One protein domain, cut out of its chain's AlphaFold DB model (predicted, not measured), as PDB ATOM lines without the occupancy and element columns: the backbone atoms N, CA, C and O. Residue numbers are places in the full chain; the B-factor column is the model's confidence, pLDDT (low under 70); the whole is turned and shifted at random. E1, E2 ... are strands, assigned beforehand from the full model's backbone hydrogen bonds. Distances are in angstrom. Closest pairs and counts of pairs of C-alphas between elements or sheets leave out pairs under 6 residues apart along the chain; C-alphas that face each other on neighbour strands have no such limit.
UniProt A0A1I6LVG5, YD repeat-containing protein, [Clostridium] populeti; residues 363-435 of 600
ATOM      1  N   ASP A 363     133.291 205.442 129.419       89.94
ATOM      2  CA  ASP A 363     134.350 205.924 130.321       89.94
ATOM      3  C   ASP A 363     135.741 205.788 129.672       89.94
ATOM      4  O   ASP A 363     136.720 205.398 130.307       89.94
ATOM      5  N   ILE A 364     135.812 206.129 128.382       91.69
ATOM      6  CA  ILE A 364     137.015 206.164 127.559       91.69
ATOM      7  C   ILE A 364     137.557 207.588 127.608       91.69
ATOM      8  O   ILE A 364     136.861 208.542 127.245       91.69
ATOM      9  N   TYR A 365     138.802 207.759 128.036       92.06
ATOM     10  CA  TYR A 365     139.398 209.088 128.129       92.06
ATOM     11  C   TYR A 365     140.905 209.071 127.923       92.06
ATOM     12  O   TYR A 365     141.593 208.097 128.224       92.06
ATOM     13  N   LEU A 366     141.414 210.200 127.432       94.31
ATOM     14  CA  LEU A 366     142.840 210.468 127.386       94.31
ATOM     15  C   LEU A 366     143.278 211.225 128.637       94.31
ATOM     16  O   LEU A 366     142.674 212.218 129.041       94.31
ATOM     17  N   GLN A 367     144.379 210.772 129.218       91.88
ATOM     18  CA  GLN A 367     145.065 211.418 130.323       91.88
ATOM     19  C   GLN A 367     146.417 211.933 129.837       91.88
ATOM     20  O   GLN A 367     147.235 211.173 129.318       91.88
ATOM     21  N   LYS A 368     146.670 213.231 130.017       91.25
ATOM     22  CA  LYS A 368     147.994 213.806 129.774       91.25
ATOM     23  C   LYS A 368     148.889 213.535 130.974       91.25
ATOM     24  O   LYS A 368     148.612 214.038 132.060       91.25
ATOM     25  N   LEU A 369     149.940 212.752 130.762       89.69
ATOM     26  CA  LEU A 369     150.965 212.481 131.772       89.69
ATOM     27  C   LEU A 369     152.120 213.484 131.654       89.69
ATOM     28  O   LEU A 369     152.692 213.885 132.660       89.69
ATOM     29  N   SER A 370     152.428 213.924 130.429       88.00
ATOM     30  CA  SER A 370     153.393 214.987 130.129       88.00
ATOM     31  C   SER A 370     153.122 215.595 128.742       88.00
ATOM     32  O   SER A 370     152.138 215.260 128.086       88.00
ATOM     33  N   GLU A 371     153.991 216.487 128.254       84.94
ATOM     34  CA  GLU A 371     153.895 217.005 126.878       84.94
ATOM     35  C   GLU A 371     154.129 215.933 125.799       84.94
ATOM     36  O   GLU A 371     153.592 216.060 124.701       84.94
ATOM     37  N   ARG A 372     154.896 214.874 126.096       90.44
ATOM     38  CA  ARG A 372     155.144 213.753 125.171       90.44
ATOM     39  C   ARG A 372     154.345 212.502 125.506       90.44
ATOM     40  O   ARG A 372     154.342 211.579 124.699       90.44
ATOM     41  N   ARG A 373     153.709 212.429 126.678       91.50
ATOM     42  CA  ARG A 373     153.072 211.203 127.164       91.50
ATOM     43  C   ARG A 373     151.574 211.356 127.344       91.50
ATOM     44  O   ARG A 373     151.099 212.209 128.099       91.50
ATOM     45  N   LEU A 374     150.847 210.456 126.697       93.75
ATOM     46  CA  LEU A 374     149.407 210.299 126.825       93.75
ATOM     47  C   LEU A 374     149.105 208.873 127.281       93.75
ATOM     48  O   LEU A 374     149.757 207.937 126.832       93.75
ATOM     49  N   ARG A 375     148.101 208.711 128.137       92.56
ATOM     50  CA  ARG A 375     147.532 207.409 128.490       92.56
ATOM     51  C   ARG A 375     146.086 207.361 128.039       92.56
ATOM     52  O   ARG A 375     145.298 208.229 128.418       92.56
ATOM     53  N   LEU A 376     145.745 206.363 127.238       93.06
ATOM     54  CA  LEU A 376     144.365 206.036 126.916       93.06
ATOM     55  C   LEU A 376     143.840 205.071 127.961       93.06
ATOM     56  O   LEU A 376     144.427 204.019 128.174       93.06
ATOM     57  N   TRP A 377     142.741 205.447 128.600       88.19
ATOM     58  CA  TRP A 377     141.939 204.559 129.425       88.19
ATOM     59  C   TRP A 377     140.755 204.075 128.605       88.19
ATOM     60  O   TRP A 377     140.022 204.891 128.040       88.19
ATOM     61  N   HIS A 378     140.586 202.762 128.544       85.94
ATOM     62  CA  HIS A 378     139.494 202.118 127.831       85.94
ATOM     63  C   HIS A 378     138.273 201.936 128.739       85.94
ATOM     64  O   HIS A 378     138.341 202.077 129.967       85.94
ATOM     65  N   GLU A 379     137.130 201.628 128.130       80.38
ATOM     66  CA  GLU A 379     135.863 201.387 128.826       80.38
ATOM     67  C   GLU A 379     135.943 200.230 129.823       80.38
ATOM     68  O   GLU A 379     135.278 200.216 130.860       80.38
ATOM     69  N   ASP A 380     136.799 199.275 129.505       69.19
ATOM     70  CA  ASP A 380     137.114 198.099 130.278       69.19
ATOM     71  C   ASP A 380     138.367 198.351 131.144       69.19
ATOM     72  O   ASP A 380     139.081 197.421 131.488       69.19
ATOM     73  N   GLY A 381     138.655 199.603 131.502       72.69
ATOM     74  CA  GLY A 381     139.596 199.980 132.554       72.69
ATOM     75  C   GLY A 381     141.067 199.666 132.310       72.69
ATOM     76  O   GLY A 381     141.895 200.197 133.047       72.69
ATOM     77  N   HIS A 382     141.428 198.890 131.288       76.25
ATOM     78  CA  HIS A 382     142.818 198.785 130.874       76.25
ATOM     79  C   HIS A 382     143.288 200.113 130.278       76.25
ATOM     80  O   HIS A 382     142.499 200.995 129.913       76.25
ATOM     81  N   SER A 383     144.606 200.264 130.214       82.81
ATOM     82  CA  SER A 383     145.214 201.464 129.675       82.81
ATOM     83  C   SER A 383     146.391 201.156 128.773       82.81
ATOM     84  O   SER A 383     147.148 200.221 129.038       82.81
ATOM     85  N   GLU A 384     146.592 201.999 127.769       87.25
ATOM     86  CA  GLU A 384     147.786 202.000 126.932       87.25
ATOM     87  C   GLU A 384     148.465 203.374 126.950       87.25
ATOM     88  O   GLU A 384     147.815 204.419 126.857       87.25
ATOM     89  N   ASP A 385     149.790 203.368 127.100       90.38
ATOM     90  CA  ASP A 385     150.623 204.567 127.027       90.38
ATOM     91  C   ASP A 385     151.073 204.812 125.585       90.38
ATOM     92  O   ASP A 385     151.441 203.880 124.863       90.38
ATOM     93  N   PHE A 386     151.111 206.094 125.224       94.00
ATOM     94  CA  PHE A 386     151.719 206.626 124.015       94.00
ATOM     95  C   PHE A 386     152.823 207.617 124.381       94.00
ATOM     96  O   PHE A 386     152.609 208.514 125.203       94.00
ATOM     97  N   ILE A 387     153.983 207.490 123.740       93.88
ATOM     98  CA  ILE A 387     155.158 208.339 123.958       93.88
ATOM     99  C   ILE A 387     155.579 208.963 122.631       93.88
ATOM    100  O   ILE A 387     155.896 208.257 121.678       93.88
ATOM    101  N   PHE A 388     155.612 210.290 122.562       94.19
ATOM    102  CA  PHE A 388     156.188 211.014 121.437       94.19
ATOM    103  C   PHE A 388     157.701 211.099 121.613       94.19
ATOM    104  O   PHE A 388     158.180 211.906 122.407       94.19
ATOM    105  N   GLY A 389     158.439 210.247 120.906       92.25
ATOM    106  CA  GLY A 389     159.887 210.123 120.983       92.25
ATOM    107  C   GLY A 389     160.637 211.383 120.557       92.25
ATOM    108  O   GLY A 389     160.116 212.262 119.867       92.25
ATOM    109  N   ASP A 390     161.898 211.493 120.991       87.31
ATOM    110  CA  ASP A 390     162.768 212.631 120.637       87.31
ATOM    111  C   ASP A 390     163.116 212.642 119.129       87.31
ATOM    112  O   ASP A 390     163.547 213.658 118.585       87.31
ATOM    113  N   ASP A 391     162.875 211.525 118.444       86.69
ATOM    114  CA  ASP A 391     162.952 211.341 116.992       86.69
ATOM    115  C   ASP A 391     161.719 211.869 116.227       86.69
ATOM    116  O   ASP A 391     161.710 211.876 114.993       86.69
ATOM    117  N   GLY A 392     160.688 212.335 116.940       88.62
ATOM    118  CA  GLY A 392     159.445 212.846 116.369       88.62
ATOM    119  C   GLY A 392     158.449 211.760 115.957       88.62
ATOM    120  O   GLY A 392     157.550 212.041 115.156       88.62
ATOM    121  N   ILE A 393     158.600 210.535 116.466       91.12
ATOM    122  CA  ILE A 393     157.709 209.401 116.208       91.12
ATOM    123  C   ILE A 393     156.881 209.104 117.461       91.12
ATOM    124  O   ILE A 393     157.364 209.211 118.584       91.12
ATOM    125  N   TRP A 394     155.615 208.732 117.282       92.94
ATOM    126  CA  TRP A 394     154.808 208.195 118.374       92.94
ATOM    127  C   TRP A 394     155.052 206.699 118.540       92.94
ATOM    128  O   TRP A 394     154.983 205.955 117.564       92.94
ATOM    129  N   TYR A 395     155.273 206.293 119.783       91.69
ATOM    130  CA  TYR A 395     155.410 204.913 120.218       91.69
ATOM    131  C   TYR A 395     154.231 204.527 121.101       91.69
ATOM    132  O   TYR A 395     153.807 205.315 121.944       91.69
ATOM    133  N   GLU A 396     153.730 203.316 120.923       88.81
ATOM    134  CA  GLU A 396     152.643 202.714 121.684       88.81
ATOM    135  C   GLU A 396     153.140 201.589 122.595       88.81
ATOM    136  O   GLU A 396     154.191 200.985 122.370       88.81
ATOM    137  N   THR A 397     152.345 201.267 123.613       83.19
ATOM    138  CA  THR A 397     152.597 200.108 124.474       83.19
ATOM    139  C   THR A 397     152.620 198.816 123.644       83.19
ATOM    140  O   THR A 397     151.630 198.498 122.981       83.19
ATOM    141  N   PRO A 398     153.693 198.002 123.677       76.06
ATOM    142  CA  PRO A 398     153.755 196.842 122.798       76.06
ATOM    143  C   PRO A 398     152.697 195.785 123.066       76.06
ATOM    144  O   PRO A 398     152.334 195.482 124.212       76.06
ATOM    145  N   GLY A 399     152.242 195.207 121.957       71.50
ATOM    146  CA  GLY A 399     151.156 194.240 121.901       71.50
ATOM    147  C   GLY A 399     149.782 194.858 121.636       71.50
ATOM    148  O   GLY A 399     148.880 194.099 121.308       71.50
ATOM    149  N   THR A 400     149.604 196.186 121.724       77.06
ATOM    150  CA  THR A 400     148.295 196.810 121.435       77.06
ATOM    151  C   THR A 400     148.085 197.104 119.952       77.06
ATOM    152  O   THR A 400     146.951 197.119 119.483       77.06
ATOM    153  N   ASN A 401     149.170 197.311 119.188       82.19
ATOM    154  CA  ASN A 401     149.147 197.653 117.758       82.19
ATOM    155  C   ASN A 401     148.266 198.883 117.426       82.19
ATOM    156  O   ASN A 401     147.816 199.047 116.281       82.19
ATOM    157  N   SER A 402     148.024 199.739 118.423       88.06
ATOM    158  CA  SER A 402     147.296 200.996 118.296       88.06
ATOM    159  C   SER A 402     148.156 202.059 117.618       88.06
ATOM    160  O   SER A 402     149.373 202.102 117.769       88.06
ATOM    161  N   LYS A 403     147.526 202.955 116.857       91.44
ATOM    162  CA  LYS A 403     148.206 204.053 116.158       91.44
ATOM    163  C   LYS A 403     147.625 205.388 116.557       91.44
ATOM    164  O   LYS A 403     146.432 205.607 116.372       91.44
ATOM    165  N   ILE A 404     148.480 206.300 116.995       94.50
ATOM    166  CA  ILE A 404     148.108 207.672 117.330       94.50
ATOM    167  C   ILE A 404     148.566 208.649 116.240       94.50
ATOM    168  O   ILE A 404     149.635 208.513 115.645       94.50
ATOM    169  N   SER A 405     147.743 209.658 115.969       93.38
ATOM    170  CA  SER A 405     148.113 210.821 115.161       93.38
ATOM    171  C   SER A 405     147.400 212.069 115.669       93.38
ATOM    172  O   SER A 405     146.304 211.978 116.214       93.38
ATOM    173  N   ILE A 406     148.015 213.237 115.490       92.44
ATOM    174  CA  ILE A 406     147.452 214.521 115.919       92.44
ATOM    175  C   ILE A 406     147.355 215.427 114.696       92.44
ATOM    176  O   ILE A 406     148.370 215.727 114.066       92.44
ATOM    177  N   VAL A 407     146.137 215.833 114.341       89.50
ATOM    178  CA  VAL A 407     145.839 216.645 113.151       89.50
ATOM    179  C   VAL A 407     144.766 217.667 113.513       89.50
ATOM    180  O   VAL A 407     143.763 217.309 114.118       89.50
ATOM    181  N   ASP A 408     144.973 218.938 113.155       88.56
ATOM    182  CA  ASP A 408     143.992 220.022 113.336       88.56
ATOM    183  C   ASP A 408     143.381 220.105 114.752       88.56
ATOM    184  O   ASP A 408     142.175 220.266 114.912       88.56
ATOM    185  N   ALA A 409     144.224 219.995 115.786       89.38
ATOM    186  CA  ALA A 409     143.824 219.981 117.201       89.38
ATOM    187  C   ALA A 409     142.899 218.814 117.612       89.38
ATOM    188  O   ALA A 409     142.267 218.876 118.664       89.38
ATOM    189  N   ASN A 410     142.883 217.729 116.838       94.69
ATOM    190  CA  ASN A 410     142.269 216.462 117.216       94.69
ATOM    191  C   ASN A 410     143.332 215.371 117.347       94.69
ATOM    192  O   ASN A 410     144.225 215.245 116.505       94.69
ATOM    193  N   ILE A 411     143.208 214.556 118.388       96.88
ATOM    194  CA  ILE A 411     144.003 213.344 118.579       96.88
ATOM    195  C   ILE A 411     143.179 212.179 118.047       96.88
ATOM    196  O   ILE A 411     142.068 211.944 118.510       96.88
ATOM    197  N   THR A 412     143.710 211.449 117.074       97.00
ATOM    198  CA  THR A 412     143.089 210.244 116.520       97.00
ATOM    199  C   THR A 412     143.884 209.026 116.953       97.00
ATOM    200  O   THR A 412     145.067 208.931 116.624       97.00
ATOM    201  N   ILE A 413     143.228 208.090 117.635       96.25
ATOM    202  CA  ILE A 413     143.787 206.785 117.995       96.25
ATOM    203  C   ILE A 413     143.025 205.705 117.235       96.25
ATOM    204  O   ILE A 413     141.799 205.650 117.279       96.25
ATOM    205  N   ILE A 414     143.750 204.861 116.510       94.25
ATOM    206  CA  ILE A 414     143.218 203.737 115.742       94.25
ATOM    207  C   ILE A 414     143.714 202.458 116.399       94.25
ATOM    208  O   ILE A 414     144.898 202.144 116.295       94.25
ATOM    209  N   LEU A 415     142.810 201.718 117.031       90.81
ATOM    210  CA  LEU A 415     143.120 200.441 117.668       90.81
ATOM    211  C   LEU A 415     143.389 199.345 116.625       90.81
ATOM    212  O   LEU A 415     143.023 199.462 115.444       90.81
ATOM    213  N   GLU A 416     143.958 198.222 117.064       87.12
ATOM    214  CA  GLU A 416     144.215 197.056 116.209       87.12
ATOM    215  C   GLU A 416     142.957 196.592 115.455       87.12
ATOM    216  O   GLU A 416     142.992 196.393 114.230       87.12
ATOM    217  N   ASN A 417     141.829 196.522 116.175       86.00
ATOM    218  CA  ASN A 417     140.508 196.114 115.680       86.00
ATOM    219  C   ASN A 417     139.834 197.144 114.748       86.00
ATOM    220  O   ASN A 417     138.689 196.948 114.341       86.00
ATOM    221  N   LYS A 418     140.542 198.222 114.383       90.12
ATOM    222  CA  LYS A 418     140.075 199.330 113.530       90.12
ATOM    223  C   LYS A 418     139.001 200.214 114.154       90.12
ATOM    224  O   LYS A 418     138.413 201.023 113.439       90.12
ATOM    225  N   THR A 419     138.773 200.109 115.460       91.12
ATOM    226  CA  THR A 419     138.067 201.156 116.198       91.12
ATOM    227  C   THR A 419     138.902 202.430 116.171       91.12
ATOM    228  O   THR A 419     140.117 202.393 116.367       91.12
ATOM    229  N   VAL A 420     138.251 203.550 115.886       94.94
ATOM    230  CA  VAL A 420     138.854 204.876 115.835       94.94
ATOM    231  C   VAL A 420     138.241 205.719 116.939       94.94
ATOM    232  O   VAL A 420     137.028 205.930 116.956       94.94
ATOM    233  N   TYR A 421     139.086 206.222 117.827       96.19
ATOM    234  CA  TYR A 421     138.743 207.253 118.792       96.19
ATOM    235  C   TYR A 421     139.276 208.597 118.306       96.19
ATOM    236  O   TYR A 421     140.429 208.697 117.880       96.19
ATOM    237  N   GLN A 422     138.449 209.632 118.386       97.19
ATOM    238  CA  GLN A 422     138.868 211.013 118.182       97.19
ATOM    239  C   GLN A 422     138.661 211.802 119.463       97.19
ATOM    240  O   GLN A 422     137.564 211.793 120.014       97.19
ATOM    241  N   PHE A 423     139.690 212.513 119.908       97.81
ATOM    242  CA  PHE A 423     139.663 213.363 121.092       97.81
ATOM    243  C   PHE A 423     139.994 214.808 120.732       97.81
ATOM    244  O   PHE A 423     140.794 215.059 119.828       97.81
ATOM    245  N   ASP A 424     139.438 215.752 121.485       95.69
ATOM    246  CA  ASP A 424     139.850 217.156 121.429       95.69
ATOM    247  C   ASP A 424     141.238 217.301 122.065       95.69
ATOM    248  O   ASP A 424     141.461 216.856 123.190       95.69
ATOM    249  N   TYR A 425     142.188 217.931 121.376       91.75
ATOM    250  CA  TYR A 425     143.556 218.071 121.888       91.75
ATOM    251  C   TYR A 425     143.651 218.965 123.136       91.75
ATOM    252  O   TYR A 425     144.561 218.795 123.946       91.75
ATOM    253  N   ASN A 426     142.738 219.924 123.311       91.31
ATOM    254  CA  ASN A 426     142.822 220.905 124.394       91.31
ATOM    255  C   ASN A 426     142.228 220.379 125.702       91.31
ATOM    256  O   ASN A 426     142.751 220.690 126.771       91.31
ATOM    257  N   ASN A 427     141.129 219.623 125.631       92.62
ATOM    258  CA  ASN A 427     140.427 219.112 126.814       92.62
ATOM    259  C   ASN A 427     140.455 217.579 126.961       92.62
ATOM    260  O   ASN A 427     140.003 217.071 127.988       92.62
ATOM    261  N   LEU A 428     141.001 216.859 125.972       94.69
ATOM    262  CA  LEU A 428     141.210 215.404 125.964       94.69
ATOM    263  C   LEU A 428     139.927 214.569 126.080       94.69
ATOM    264  O   LEU A 428     139.976 213.379 126.400       94.69
ATOM    265  N   LYS A 429     138.767 215.170 125.802       95.69
ATOM    266  CA  LYS A 429     137.479 214.475 125.778       95.69
ATOM    267  C   LYS A 429     137.273 213.771 124.446       95.69
ATOM    268  O   LYS A 429     137.620 214.303 123.394       95.69
ATOM    269  N   LEU A 430     136.685 212.577 124.507       97.25
ATOM    270  CA  LEU A 430     136.333 211.778 123.336       97.25
ATOM    271  C   LEU A 430     135.226 212.496 122.559       97.25
ATOM    272  O   LEU A 430     134.127 212.630 123.079       97.25
ATOM    273  N   ILE A 431     135.505 212.952 121.340       96.50
ATOM    274  CA  ILE A 431     134.563 213.624 120.435       96.50
ATOM    275  C   ILE A 431     133.776 212.599 119.621       96.50
ATOM    276  O   ILE A 431     132.563 212.745 119.444       96.50
ATOM    277  N   SER A 432     134.456 211.573 119.103       96.00
ATOM    278  CA  SER A 432     133.794 210.499 118.373       96.00
ATOM    279  C   SER A 432     134.459 209.142 118.545       96.00
ATOM    280  O   SER A 432     135.662 209.023 118.781       96.00
ATOM    281  N   LEU A 433     133.631 208.108 118.428       95.12
ATOM    282  CA  LEU A 433     134.018 206.707 118.397       95.12
ATOM    283  C   LEU A 433     133.438 206.100 117.133       95.12
ATOM    284  O   LEU A 433     132.230 206.171 116.903       95.12
ATOM    285  N   LYS A 434     134.284 205.461 116.335       93.44
ATOM    286  CA  LYS A 434     133.893 204.830 115.082       93.44
ATOM    287  C   LYS A 434     134.415 203.406 115.016       93.44
ATOM    288  O   LYS A 434     135.616 203.176 115.069       93.44
ATOM    289  N   THR A 435     133.510 202.444 114.885       85.75
ATOM    290  CA  THR A 435     133.884 201.027 114.746       85.75
ATOM    291  C   THR A 435     134.267 200.682 113.302       85.75
ATOM    292  O   THR A 435     133.985 201.438 112.370       85.75
TER     293      THR A 435
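AT A GLANCE: This is residues 363 to 435 of the 600 residues of the protein "YD repeat-containing protein" of [Clostridium] populeti (UniProt A0A1I6LVG5). What shape do these atoms make? They make a small sandwich of two four-stranded sheets, E1 to E4 and E5 to E8, face to face with their strands crossed at 57 degrees. The first half of the printed part builds one sheet, and after the link from E4 to E5 the second half builds the other. What is it made of? The 73 printed residues hold eight named strands, E1 to E8 in order, and no named helix: the class is all strand, and each sheet is antiparallel, ordered as in the chain. How large is it? It is compact, with a radius of gyration of the C-alphas of 11.3 A, rounded, and spans 31 by 28 by 19 A.

HOW THE PARTS SIT: How is the first sheet joined? E1, residues 365 to 368, and E2, residues 373 to 377, form a hairpin, with N 367 and O 375 2.8 A apart, within hydrogen-bond range. E3, residues 383 to 388, makes a hairpin with E2, N 386 to O 374 at 2.8 A, and another with E4, residues 394 to 396, N 387 to O 395 at 2.8 A. These four are a meander, each strand the antiparallel neighbour of the one before. How is the second sheet joined? E5, residues 403 to 407, and E6, residues 410 to 414, form a hairpin, N 405 to O 412 at 2.8 A. E7, residues 420 to 424, makes a hairpin with E6, N 421 to O 413 at 2.8 A, and another with E8, residues 430 to 434, N 422 to O 432 at 2.9 A; E5 to E8 are the second meander. Where do the sheets come near each other? The closest C-alphas of E1 and E8 are those of Tyr 365 and Leu 430, 6.3 A apart, and those of E4 and E5 are Trp 394 and Ile 404, 6.8 A apart. E2 and E6, for instance, are apart.

IN THESE COORDINATES: Where do the strands begin and end? E1 begins at C-alpha 365, (139.398, 209.088, 128.129), and E8 ends at C-alpha 434, (133.893, 204.830, 115.082). How long are they? From first to last C-alpha E1 measures 9.9 A, E2 13.2 A, E3 16.7 A, E4 6.8 A, E5 13.2 A, E6 12.8 A, E7 13.5 A and E8 11.1 A.

THE WHOLE: How far does it reach? The two C-alphas farthest apart are those of Asp 363 and Asp 391, at 32.0 A. Is it continuous? The printed part has no cut; the link from E4 to E5 is short and the other links are tight. Where is confidence low? The mean pLDDT of the printed part is 89.9, and residue 380 is under 70.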